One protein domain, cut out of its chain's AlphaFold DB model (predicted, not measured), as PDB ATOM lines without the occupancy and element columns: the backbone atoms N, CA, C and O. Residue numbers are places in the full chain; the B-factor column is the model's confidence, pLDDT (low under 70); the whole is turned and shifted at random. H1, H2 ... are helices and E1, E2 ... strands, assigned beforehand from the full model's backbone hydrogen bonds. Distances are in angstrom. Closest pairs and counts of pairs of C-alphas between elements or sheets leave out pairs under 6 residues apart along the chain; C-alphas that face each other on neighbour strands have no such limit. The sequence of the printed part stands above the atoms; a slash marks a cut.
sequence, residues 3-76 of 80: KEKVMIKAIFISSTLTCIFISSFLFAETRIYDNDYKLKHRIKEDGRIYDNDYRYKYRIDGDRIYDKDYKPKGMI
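This is residues 3 to 76 of the 80 residues of an uncharacterized protein of Deltaproteobacteria bacterium ADurb.Bin135 (UniProt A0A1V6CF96). One long helix, H1, sticks out like a handle from a small body, a single sheet of six short strands that is strongly twisted and curled like part of a barrel. The strands fold back and forth in hairpins, and H1, residues 3 to 25, stands free of them and makes most of the length. The printed part has 74 residues, with one named helix followed by six named strands, H1 E1 E2 E3 E4 E5 E6; the sheet has the order E1 - E2 - E3 - E4 - E5 - E6, all antiparallel, and the class is mixed, helices and strands. The whole is extended, with a radius of gyration of the C-alphas of 19.9 A and spans of 62 by 30 by 20 A.

H1, residues 3 to 25, is not on the sheet, with 0 pairs of C-alphas within 10 A. In its backbone 18 of 19 O i to N i+4 pairs are within hydrogen-bond range. A tight link of 4 residues leads to E1, residues 30 to 33, an edge strand. E1 and E2, residues 39 to 43, form a hairpin, antiparallel at 159 degrees, with N 30 and O 43 2.9 A apart. E2 and E3, residues 48 to 51, form the next hairpin, at 165 degrees, with N 50 and O 42 2.8 A apart. E3 and E4, residues 56 to 61, are a hairpin at 150 degrees, with N 49 and O 58 2.8 A apart. E4 and E5, residues 64 to 67, are a hairpin at 156 degrees, with N 66 and O 59 2.8 A apart. E5 and E6, residues 72 to 75, are a hairpin at 149 degrees, with N 65 and O 74 2.8 A apart; E6 is the other edge strand. The six strands make a meander, each the antiparallel neighbour of the one before. From edge to edge the strands' lines turn by 91 degrees and the way across the sheet turns by 106 degrees. E1 and E6 are apart.

H1 begins at C-alpha 3 (-46.609, -9.870, 26.147) and ends at C-alpha 25 (-15.320, -22.295, 25.275), 33.7 A from first to last C-alpha. E1 measures 10.1 A, E2 11.5 A and E3 10.3 A. E4, the longest strand with 6 residues, measures 14.8 A, E5 10.4 A and E6 8.3 A. E6 ends at C-alpha 75 (11.148, -21.479, 27.368).

The C-alphas farthest apart, those of Lys 3 and Lys 73, are 62.4 A apart. Without H1, the body of 51 residues spans 30 by 25 by 20 A. The printed part has no cut, and its six links are tight. The mean pLDDT of the printed part is 88.2; residues 23 to 27, of which 23 to 25 belong to H1, are under 70.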
ATOM      1  N   LYS A   3     -47.929 -10.418  26.518       75.88
ATOM      2  CA  LYS A   3     -46.609  -9.870  26.147       75.88
ATOM      3  C   LYS A   3     -45.540 -10.099  27.221       75.88
ATOM      4  O   LYS A   3     -44.455 -10.561  26.903       75.88
ATOM      5  N   GLU A   4     -45.876  -9.875  28.490       77.62
ATOM      6  CA  GLU A   4     -44.961 -10.106  29.620       77.62
ATOM      7  C   GLU A   4     -44.570 -11.581  29.753       77.62
ATOM      8  O   GLU A   4     -43.392 -11.897  29.880       77.62
ATOM      9  N   LYS A   5     -45.533 -12.504  29.621       80.50
ATOM     10  CA  LYS A   5     -45.264 -13.951  29.643       80.50
ATOM     11  C   LYS A   5     -44.358 -14.389  28.485       80.50
ATOM     12  O   LYS A   5     -43.528 -15.274  28.671       80.50
ATOM     13  N   VAL A   6     -44.501 -13.776  27.306       83.31
ATOM     14  CA  VAL A   6     -43.626 -14.021  26.144       83.31
ATOM     15  C   VAL A   6     -42.223 -13.456  26.381       83.31
ATOM     16  O   VAL A   6     -41.254 -14.169  26.132       83.31
ATOM     17  N   MET A   7     -42.091 -12.240  26.925       84.06
ATOM     18  CA  MET A   7     -40.777 -11.669  27.258       84.06
ATOM     19  C   MET A   7     -40.045 -12.482  28.328       84.06
ATOM     20  O   MET A   7     -38.865 -12.765  28.165       84.06
ATOM     21  N   ILE A   8     -40.738 -12.914  29.387       87.62
ATOM     22  CA  ILE A   8     -40.141 -13.736  30.451       87.62
ATOM     23  C   ILE A   8     -39.605 -15.053  29.877       87.62
ATOM     24  O   ILE A   8     -38.479 -15.440  30.181       87.62
ATOM     25  N   LYS A   9     -40.366 -15.712  28.989       84.88
ATOM     26  CA  LYS A   9     -39.900 -16.917  28.282       84.88
ATOM     27  C   LYS A   9     -38.692 -16.627  27.392       84.88
ATOM     28  O   LYS A   9     -37.739 -17.394  27.421       84.88
ATOM     29  N   ALA A  10     -38.708 -15.529  26.636       84.25
ATOM     30  CA  ALA A  10     -37.598 -15.146  25.766       84.25
ATOM     31  C   ALA A  10     -36.307 -14.876  26.557       84.25
ATOM     32  O   ALA A  10     -35.245 -15.352  26.165       84.25
ATOM     33  N   ILE A  11     -36.401 -14.196  27.705       86.81
ATOM     34  CA  ILE A  11     -35.263 -13.953  28.603       86.81
ATOM     35  C   ILE A  11     -34.699 -15.283  29.121       86.81
ATOM     36  O   ILE A  11     -33.493 -15.507  29.036       86.81
ATOM     37  N   PHE A  12     -35.558 -16.201  29.571       85.25
ATOM     38  CA  PHE A  12     -35.140 -17.522  30.057       85.25
ATOM     39  C   PHE A  12     -34.480 -18.385  28.968       85.25
ATOM     40  O   PHE A  12     -33.493 -19.079  29.210       85.25
ATOM     41  N   ILE A  13     -35.000 -18.324  27.739       86.19
ATOM     42  CA  ILE A  13     -34.414 -19.024  26.589       86.19
ATOM     43  C   ILE A  13     -33.060 -18.402  26.230       86.19
ATOM     44  O   ILE A  13     -32.094 -19.121  25.994       86.19
ATOM     45  N   SER A  14     -32.952 -17.072  26.241       85.25
ATOM     46  CA  SER A  14     -31.687 -16.396  25.949       85.25
ATOM     47  C   SER A  14     -30.608 -16.694  26.995       85.25
ATOM     48  O   SER A  14     -29.470 -16.966  26.621       85.25
ATOM     49  N   SER A  15     -30.956 -16.743  28.289       83.38
ATOM     50  CA  SER A  15     -29.982 -17.019  29.351       83.38
ATOM     51  C   SER A  15     -29.457 -18.454  29.282       83.38
ATOM     52  O   SER A  15     -28.250 -18.687  29.359       83.38
ATOM     53  N   THR A  16     -30.340 -19.424  29.045       82.75
ATOM     54  CA  THR A  16     -29.942 -20.830  28.885       82.75
ATOM     55  C   THR A  16     -29.051 -21.029  27.660       82.75
ATOM     56  O   THR A  16     -28.034 -21.715  27.759       82.75
ATOM     57  N   LEU A  17     -29.351 -20.360  26.542       80.31
ATOM     58  CA  LEU A  17     -28.521 -20.400  25.338       80.31
ATOM     59  C   LEU A  17     -27.127 -19.796  25.577       80.31
ATOM     60  O   LEU A  17     -26.132 -20.373  25.140       80.31
ATOM     61  N   THR A  18     -27.033 -18.692  26.329       79.56
ATOM     62  CA  THR A  18     -25.733 -18.101  26.696       79.56
ATOM     63  C   THR A  18     -24.899 -19.011  27.597       79.56
ATOM     64  O   THR A  18     -23.698 -19.142  27.371       79.56
ATOM     65  N   CYS A  19     -25.508 -19.705  28.564       76.88
ATOM     66  CA  CYS A  19     -24.790 -20.639  29.437       76.88
ATOM     67  C   CYS A  19     -24.199 -21.827  28.662       76.88
ATOM     68  O   CYS A  19     -23.060 -22.220  28.916       76.88
ATOM     69  N   ILE A  20     -24.943 -22.370  27.689       77.69
ATOM     70  CA  ILE A  20     -24.452 -23.444  26.812       77.69
ATOM     71  C   ILE A  20     -23.249 -22.943  26.003       77.69
ATOM     72  O   ILE A  20     -22.211 -23.602  25.978       77.69
ATOM     73  N   PHE A  21     -23.348 -21.748  25.418       71.81
ATOM     74  CA  PHE A  21     -22.285 -21.170  24.591       71.81
ATOM     75  C   PHE A  21     -20.986 -20.910  25.371       71.81
ATOM     76  O   PHE A  21     -19.900 -21.217  24.885       71.81
ATOM     77  N   ILE A  22     -21.088 -20.400  26.603       72.56
ATOM     78  CA  ILE A  22     -19.929 -20.142  27.475       72.56
ATOM     79  C   ILE A  22     -19.242 -21.454  27.876       72.56
ATOM     80  O   ILE A  22     -18.017 -21.527  27.909       72.56
ATOM     81  N   SER A  23     -20.017 -22.513  28.136       67.25
ATOM     82  CA  SER A  23     -19.470 -23.797  28.588       67.25
ATOM     83  C   SER A  23     -18.587 -24.492  27.545       67.25
ATOM     84  O   SER A  23     -17.592 -25.116  27.908       67.25
ATOM     85  N   SER A  24     -18.896 -24.345  26.253       67.31
ATOM     86  CA  SER A  24     -18.108 -24.939  25.166       67.31
ATOM     87  C   SER A  24     -16.739 -24.283  24.983       67.31
ATOM     88  O   SER A  24     -15.820 -24.933  24.491       67.31
ATOM     89  N   PHE A  25     -16.588 -23.018  25.382       64.25
ATOM     90  CA  PHE A  25     -15.320 -22.295  25.275       64.25
ATOM     91  C   PHE A  25     -14.335 -22.638  26.405       64.25
ATOM     92  O   PHE A  25     -13.139 -22.469  26.226       64.25
ATOM     93  N   LEU A  26     -14.830 -23.140  27.545       61.44
ATOM     94  CA  LEU A  26     -14.046 -23.413  28.764       61.44
ATOM     95  C   LEU A  26     -13.405 -24.815  28.816       61.44
ATOM     96  O   LEU A  26     -12.891 -25.228  29.854       61.44
ATOM     97  N   PHE A  27     -13.514 -25.599  27.743       64.38
ATOM     98  CA  PHE A  27     -13.003 -26.973  27.692       64.38
ATOM     99  C   PHE A  27     -12.182 -27.242  26.425       64.38
ATOM    100  O   PHE A  27     -12.239 -28.328  25.843       64.38
ATOM    101  N   ALA A  28     -11.393 -26.263  25.992       72.12
ATOM    102  CA  ALA A  28     -10.450 -26.434  24.899       72.12
ATOM    103  C   ALA A  28      -9.146 -27.077  25.413       72.12
ATOM    104  O   ALA A  28      -8.178 -26.413  25.778       72.12
ATOM    105  N   GLU A  29      -9.096 -28.412  25.432       85.88
ATOM    106  CA  GLU A  29      -7.847 -29.150  25.649       85.88
ATOM    107  C   GLU A  29      -7.038 -29.226  24.345       85.88
ATOM    108  O   GLU A  29      -7.525 -29.714  23.323       85.88
ATOM    109  N   THR A  30      -5.773 -28.804  24.380       91.12
ATOM    110  CA  THR A  30      -4.861 -28.948  23.236       91.12
ATOM    111  C   THR A  30      -4.179 -30.312  23.278       91.12
ATOM    112  O   THR A  30      -3.656 -30.732  24.310       91.12
ATOM    113  N   ARG A  31      -4.142 -31.022  22.147       93.31
ATOM    114  CA  ARG A  31      -3.528 -32.354  22.033       93.31
ATOM    115  C   ARG A  31      -2.336 -32.320  21.087       93.31
ATOM    116  O   ARG A  31      -2.432 -31.776  19.992       93.31
ATOM    117  N   ILE A  32      -1.231 -32.926  21.509       91.69
ATOM    118  CA  ILE A  32      -0.001 -33.050  20.723       91.69
ATOM    119  C   ILE A  32       0.149 -34.502  20.292       91.69
ATOM    120  O   ILE A  32       0.230 -35.404  21.132       91.69
ATOM    121  N   TYR A  33       0.226 -34.708  18.985       94.31
ATOM    122  CA  TYR A  33       0.402 -36.009  18.352       94.31
ATOM    123  C   TYR A  33       1.801 -36.113  17.732       94.31
ATOM    124  O   TYR A  33       2.427 -35.094  17.444       94.31
ATOM    125  N   ASP A  34       2.299 -37.334  17.550       94.62
ATOM    126  CA  ASP A  34       3.460 -37.581  16.687       94.62
ATOM    127  C   ASP A  34       3.061 -37.712  15.204       94.62
ATOM    128  O   ASP A  34       1.889 -37.581  14.847       94.62
ATOM    129  N   ASN A  35       4.044 -37.974  14.336       96.50
ATOM    130  CA  ASN A  35       3.840 -38.108  12.886       96.50
ATOM    131  C   ASN A  35       2.941 -39.298  12.498       96.50
ATOM    132  O   ASN A  35       2.366 -39.288  11.412       96.50
ATOM    133  N   ASP A  36       2.791 -40.290  13.382       97.31
ATOM    134  CA  ASP A  36       1.892 -41.434  13.198       97.31
ATOM    135  C   ASP A  36       0.484 -41.152  13.762       97.31
ATOM    136  O   ASP A  36      -0.316 -42.076  13.923       97.31
ATOM    137  N   TYR A  37       0.182 -39.902  14.132       93.62
ATOM    138  CA  TYR A  37      -1.048 -39.501  14.822       93.62
ATOM    139  C   TYR A  37      -1.268 -40.202  16.175       93.62
ATOM    140  O   TYR A  37      -2.398 -40.289  16.668       93.62
ATOM    141  N   LYS A  38      -0.207 -40.670  16.842       95.94
ATOM    142  CA  LYS A  38      -0.308 -41.206  18.206       95.94
ATOM    143  C   LYS A  38      -0.223 -40.063  19.205       95.94
ATOM    144  O   LYS A  38       0.682 -39.231  19.164       95.94
ATOM    145  N   LEU A  39      -1.175 -40.028  20.132       93.88
ATOM    146  CA  LEU A  39      -1.252 -38.991  21.156       93.88
ATOM    147  C   LEU A  39      -0.046 -39.073  22.102       93.88
ATOM    148  O   LEU A  39       0.152 -40.079  22.782       93.88
ATOM    149  N   LYS A  40       0.745 -37.998  22.162       94.62
ATOM    150  CA  LYS A  40       1.912 -37.877  23.047       94.62
ATOM    151  C   LYS A  40       1.577 -37.110  24.312       94.62
ATOM    152  O   LYS A  40       1.858 -37.589  25.411       94.62
ATOM    153  N   HIS A  41       0.968 -35.938  24.150       94.75
ATOM    154  CA  HIS A  41       0.706 -35.029  25.256       94.75
ATOM    155  C   HIS A  41      -0.655 -34.354  25.160       94.75
ATOM    156  O   HIS A  41      -1.205 -34.156  24.077       94.75
ATOM    157  N   ARG A  42      -1.167 -33.969  26.324       94.25
ATOM    158  CA  ARG A  42      -2.353 -33.130  26.476       94.25
ATOM    159  C   ARG A  42      -1.972 -31.883  27.254       94.25
ATOM    160  O   ARG A  42      -1.326 -32.004  28.292       94.25
ATOM    161  N   ILE A  43      -2.359 -30.717  26.761       92.94
ATOM    162  CA  ILE A  43      -2.161 -29.426  27.412       92.94
ATOM    163  C   ILE A  43      -3.536 -28.909  27.814       92.94
ATOM    164  O   ILE A  43      -4.404 -28.694  26.964       92.94
ATOM    165  N   LYS A  44      -3.727 -28.728  29.118       92.25
ATOM    166  CA  LYS A  44      -4.928 -28.102  29.667       92.25
ATOM    167  C   LYS A  44      -4.829 -26.583  29.584       92.25
ATOM    168  O   LYS A  44      -3.732 -26.033  29.516       92.25
ATOM    169  N   GLU A  45      -5.974 -25.912  29.649       88.44
ATOM    170  CA  GLU A  45      -6.064 -24.444  29.600       88.44
ATOM    171  C   GLU A  45      -5.239 -23.743  30.690       88.44
ATOM    172  O   GLU A  45      -4.741 -22.642  30.487       88.44
ATOM    173  N   ASP A  46      -5.022 -24.403  31.830       89.50
ATOM    174  CA  ASP A  46      -4.182 -23.899  32.923       89.50
ATOM    175  C   ASP A  46      -2.666 -24.080  32.702       89.50
ATOM    176  O   ASP A  46      -1.867 -23.847  33.616       89.50
ATOM    177  N   GLY A  47      -2.268 -24.535  31.511       91.25
ATOM    178  CA  GLY A  47      -0.882 -24.761  31.118       91.25
ATOM    179  C   GLY A  47      -0.293 -26.088  31.599       91.25
ATOM    180  O   GLY A  47       0.878 -26.361  31.327       91.25
ATOM    181  N   ARG A  48      -1.046 -26.946  32.304       94.50
ATOM    182  CA  ARG A  48      -0.548 -28.266  32.725       94.50
ATOM    183  C   ARG A  48      -0.474 -29.230  31.545       94.50
ATOM    184  O   ARG A  48      -1.449 -29.423  30.818       94.50
ATOM    185  N   ILE A  49       0.673 -29.891  31.413       94.75
ATOM    186  CA  ILE A  49       0.955 -30.893  30.388       94.75
ATOM    187  C   ILE A  49       0.931 -32.289  31.005       94.75
ATOM    188  O   ILE A  49       1.633 -32.579  31.981       94.75
ATOM    189  N   TYR A  50       0.165 -33.169  30.381       95.31
ATOM    190  CA  TYR A  50       0.017 -34.568  30.745       95.31
ATOM    191  C   TYR A  50       0.498 -35.474  29.614       95.31
ATOM    192  O   TYR A  50       0.497 -35.082  28.447       95.31
ATOM    193  N   ASP A  51       0.914 -36.692  29.945       94.50
ATOM    194  CA  ASP A  51       1.136 -37.742  28.948       94.50
ATOM    195  C   ASP A  51      -0.173 -38.441  28.535       94.50
ATOM    196  O   ASP A  51      -1.272 -38.049  28.947       94.50
ATOM    197  N   ASN A  52      -0.058 -39.479  27.699       91.50
ATOM    198  CA  ASN A  52      -1.216 -40.232  27.225       91.50
ATOM    199  C   ASN A  52      -2.015 -40.904  28.367       91.50
ATOM    200  O   ASN A  52      -3.234 -41.028  28.254       91.50
ATOM    201  N   ASP A  53      -1.369 -41.217  29.490       94.00
ATOM    202  CA  ASP A  53      -1.972 -41.861  30.665       94.00
ATOM    203  C   ASP A  53      -2.496 -40.842  31.695       94.00
ATOM    204  O   ASP A  53      -2.746 -41.191  32.848       94.00
ATOM    205  N   TYR A  54      -2.624 -39.561  31.321       93.31
ATOM    206  CA  TYR A  54      -2.993 -38.464  32.227       93.31
ATOM    207  C   TYR A  54      -2.033 -38.278  33.416       93.31
ATOM    208  O   TYR A  54      -2.401 -37.700  34.443       93.31
ATOM    209  N   ARG A  55      -0.765 -38.689  33.291       95.12
ATOM    210  CA  ARG A  55       0.258 -38.388  34.301       95.12
ATOM    211  C   ARG A  55       0.847 -37.013  34.036       95.12
ATOM    212  O   ARG A  55       1.302 -36.722  32.930       95.12
ATOM    213  N   TYR A  56       0.855 -36.175  35.066       94.44
ATOM    214  CA  TYR A  56       1.412 -34.827  35.009       94.44
ATOM    215  C   TYR A  56       2.920 -34.865  34.716       94.44
ATOM    216  O   TYR A  56       3.659 -35.627  35.347       94.44
ATOM    217  N   LYS A  57       3.373 -34.061  33.748       94.62
ATOM    218  CA  LYS A  57       4.778 -34.006  33.311       94.62
ATOM    219  C   LYS A  57       5.394 -32.629  33.509       94.62
ATOM    220  O   LYS A  57       6.459 -32.529  34.114       94.62
ATOM    221  N   TYR A  58       4.723 -31.596  33.007       95.81
ATOM    222  CA  TYR A  58       5.247 -30.234  32.950       95.81
ATOM    223  C   TYR A  58       4.130 -29.211  33.117       95.81
ATOM    224  O   TYR A  58       2.952 -29.538  32.977       95.81
ATOM    225  N   ARG A  59       4.510 -27.958  33.344       95.06
ATOM    226  CA  ARG A  59       3.612 -26.806  33.320       95.06
ATOM    227  C   ARG A  59       4.204 -25.690  32.476       95.06
ATOM    228  O   ARG A  59       5.392 -25.402  32.584       95.06
ATOM    229  N   ILE A  60       3.354 -25.063  31.678       94.50
ATOM    230  CA  ILE A  60       3.642 -23.824  30.968       94.50
ATOM    231  C   ILE A  60       3.065 -22.672  31.788       94.50
ATOM    232  O   ILE A  60       1.917 -22.735  32.228       94.50
ATOM    233  N   ASP A  61       3.868 -21.640  32.005       94.00
ATOM    234  CA  ASP A  61       3.438 -20.380  32.606       94.00
ATOM    235  C   ASP A  61       4.031 -19.220  31.796       94.00
ATOM    236  O   ASP A  61       5.249 -19.007  31.771       94.00
ATOM    237  N   GLY A  62       3.167 -18.538  31.042       92.12
ATOM    238  CA  GLY A  62       3.578 -17.631  29.973       92.12
ATOM    239  C   GLY A  62       4.442 -18.357  28.939       92.12
ATOM    240  O   GLY A  62       4.014 -19.342  28.340       92.12
ATOM    241  N   ASP A  63       5.675 -17.888  28.766       93.44
ATOM    242  CA  ASP A  63       6.653 -18.479  27.849       93.44
ATOM    243  C   ASP A  63       7.640 -19.422  28.565       93.44
ATOM    244  O   ASP A  63       8.625 -19.846  27.971       93.44
ATOM    245  N   ARG A  64       7.438 -19.750  29.848       95.56
ATOM    246  CA  ARG A  64       8.338 -20.628  30.619       95.56
ATOM    247  C   ARG A  64       7.754 -22.022  30.784       95.56
ATOM    248  O   ARG A  64       6.553 -22.186  30.973       95.56
ATOM    249  N   ILE A  65       8.629 -23.022  30.781       95.62
ATOM    250  CA  ILE A  65       8.294 -24.429  31.006       95.62
ATOM    251  C   ILE A  65       8.942 -24.885  32.308       95.62
ATOM    252  O   ILE A  65      10.147 -24.716  32.509       95.62
ATOM    253  N   TYR A  66       8.150 -25.520  33.162       96.81
ATOM    254  CA  TYR A  66       8.557 -26.057  34.453       96.81
ATOM    255  C   TYR A  66       8.295 -27.559  34.530       96.81
ATOM    256  O   TYR A  66       7.348 -28.059  33.920       96.81
ATOM    257  N   ASP A  67       9.105 -28.283  35.301       95.31
ATOM    258  CA  ASP A  67       8.773 -29.650  35.710       95.31
ATOM    259  C   ASP A  67       7.748 -29.687  36.853       95.31
ATOM    260  O   ASP A  67       7.213 -28.667  37.298       95.31
ATOM    261  N   LYS A  68       7.456 -30.899  37.330       91.19
ATOM    262  CA  LYS A  68       6.494 -31.130  38.408       91.19
ATOM    263  C   LYS A  68       6.843 -30.447  39.737       91.19
ATOM    264  O   LYS A  68       5.934 -30.199  40.522       91.19
ATOM    265  N   ASP A  69       8.120 -30.137  39.958       94.44
ATOM    266  CA  ASP A  69       8.642 -29.524  41.180       94.44
ATOM    267  C   ASP A  69       8.850 -28.005  40.994       94.44
ATOM    268  O   ASP A  69       9.568 -27.379  41.771       94.44
ATOM    269  N   TYR A  70       8.253 -27.408  39.951       93.00
ATOM    270  CA  TYR A  70       8.421 -26.000  39.563       93.00
ATOM    271  C   TYR A  70       9.870 -25.607  39.243       93.00
ATOM    272  O   TYR A  70      10.240 -24.432  39.317       93.00
ATOM    273  N   LYS A  71      10.711 -26.560  38.825       96.69
ATOM    274  CA  LYS A  71      12.059 -26.237  38.351       96.69
ATOM    275  C   LYS A  71      12.004 -25.860  36.871       96.69
ATOM    276  O   LYS A  71      11.402 -26.603  36.090       96.69
ATOM    277  N   PRO A  72      12.632 -24.746  36.458       96.25
ATOM    278  CA  PRO A  72      12.682 -24.354  35.055       96.25
ATOM    279  C   PRO A  72      13.313 -25.451  34.188       96.25
ATOM    280  O   PRO A  72      14.363 -26.000  34.529       96.25
ATOM    281  N   LYS A  73      12.673 -25.765  33.061       96.69
ATOM    282  CA  LYS A  73      13.157 -26.722  32.053       96.69
ATOM    283  C   LYS A  73      13.408 -26.096  30.694       96.69
ATOM    284  O   LYS A  73      14.170 -26.656  29.915       96.69
ATOM    285  N   GLY A  74      12.801 -24.951  30.419       94.88
ATOM    286  CA  GLY A  74      13.002 -24.255  29.160       94.88
ATOM    287  C   GLY A  74      12.039 -23.098  28.989       94.88
ATOM    288  O   GLY A  74      11.322 -22.719  29.918       94.88
ATOM    289  N   MET A  75      12.039 -22.553  27.780       93.38
ATOM    290  CA  MET A  75      11.148 -21.479  27.368       93.38
ATOM    291  C   MET A  75      10.582 -21.781  25.980       93.38
ATOM    292  O   MET A  75      11.205 -22.489  25.192       93.38
ATOM    293  N   ILE A  76       9.387 -21.268  25.714       90.31
ATOM    294  CA  ILE A  76       8.726 -21.320  24.414       90.31
ATOM    295  C   ILE A  76       9.075 -20.030  23.686       90.31
ATOM    296  O   ILE A  76       8.763 -18.941  24.160       90.31
TER     297      ILE A  76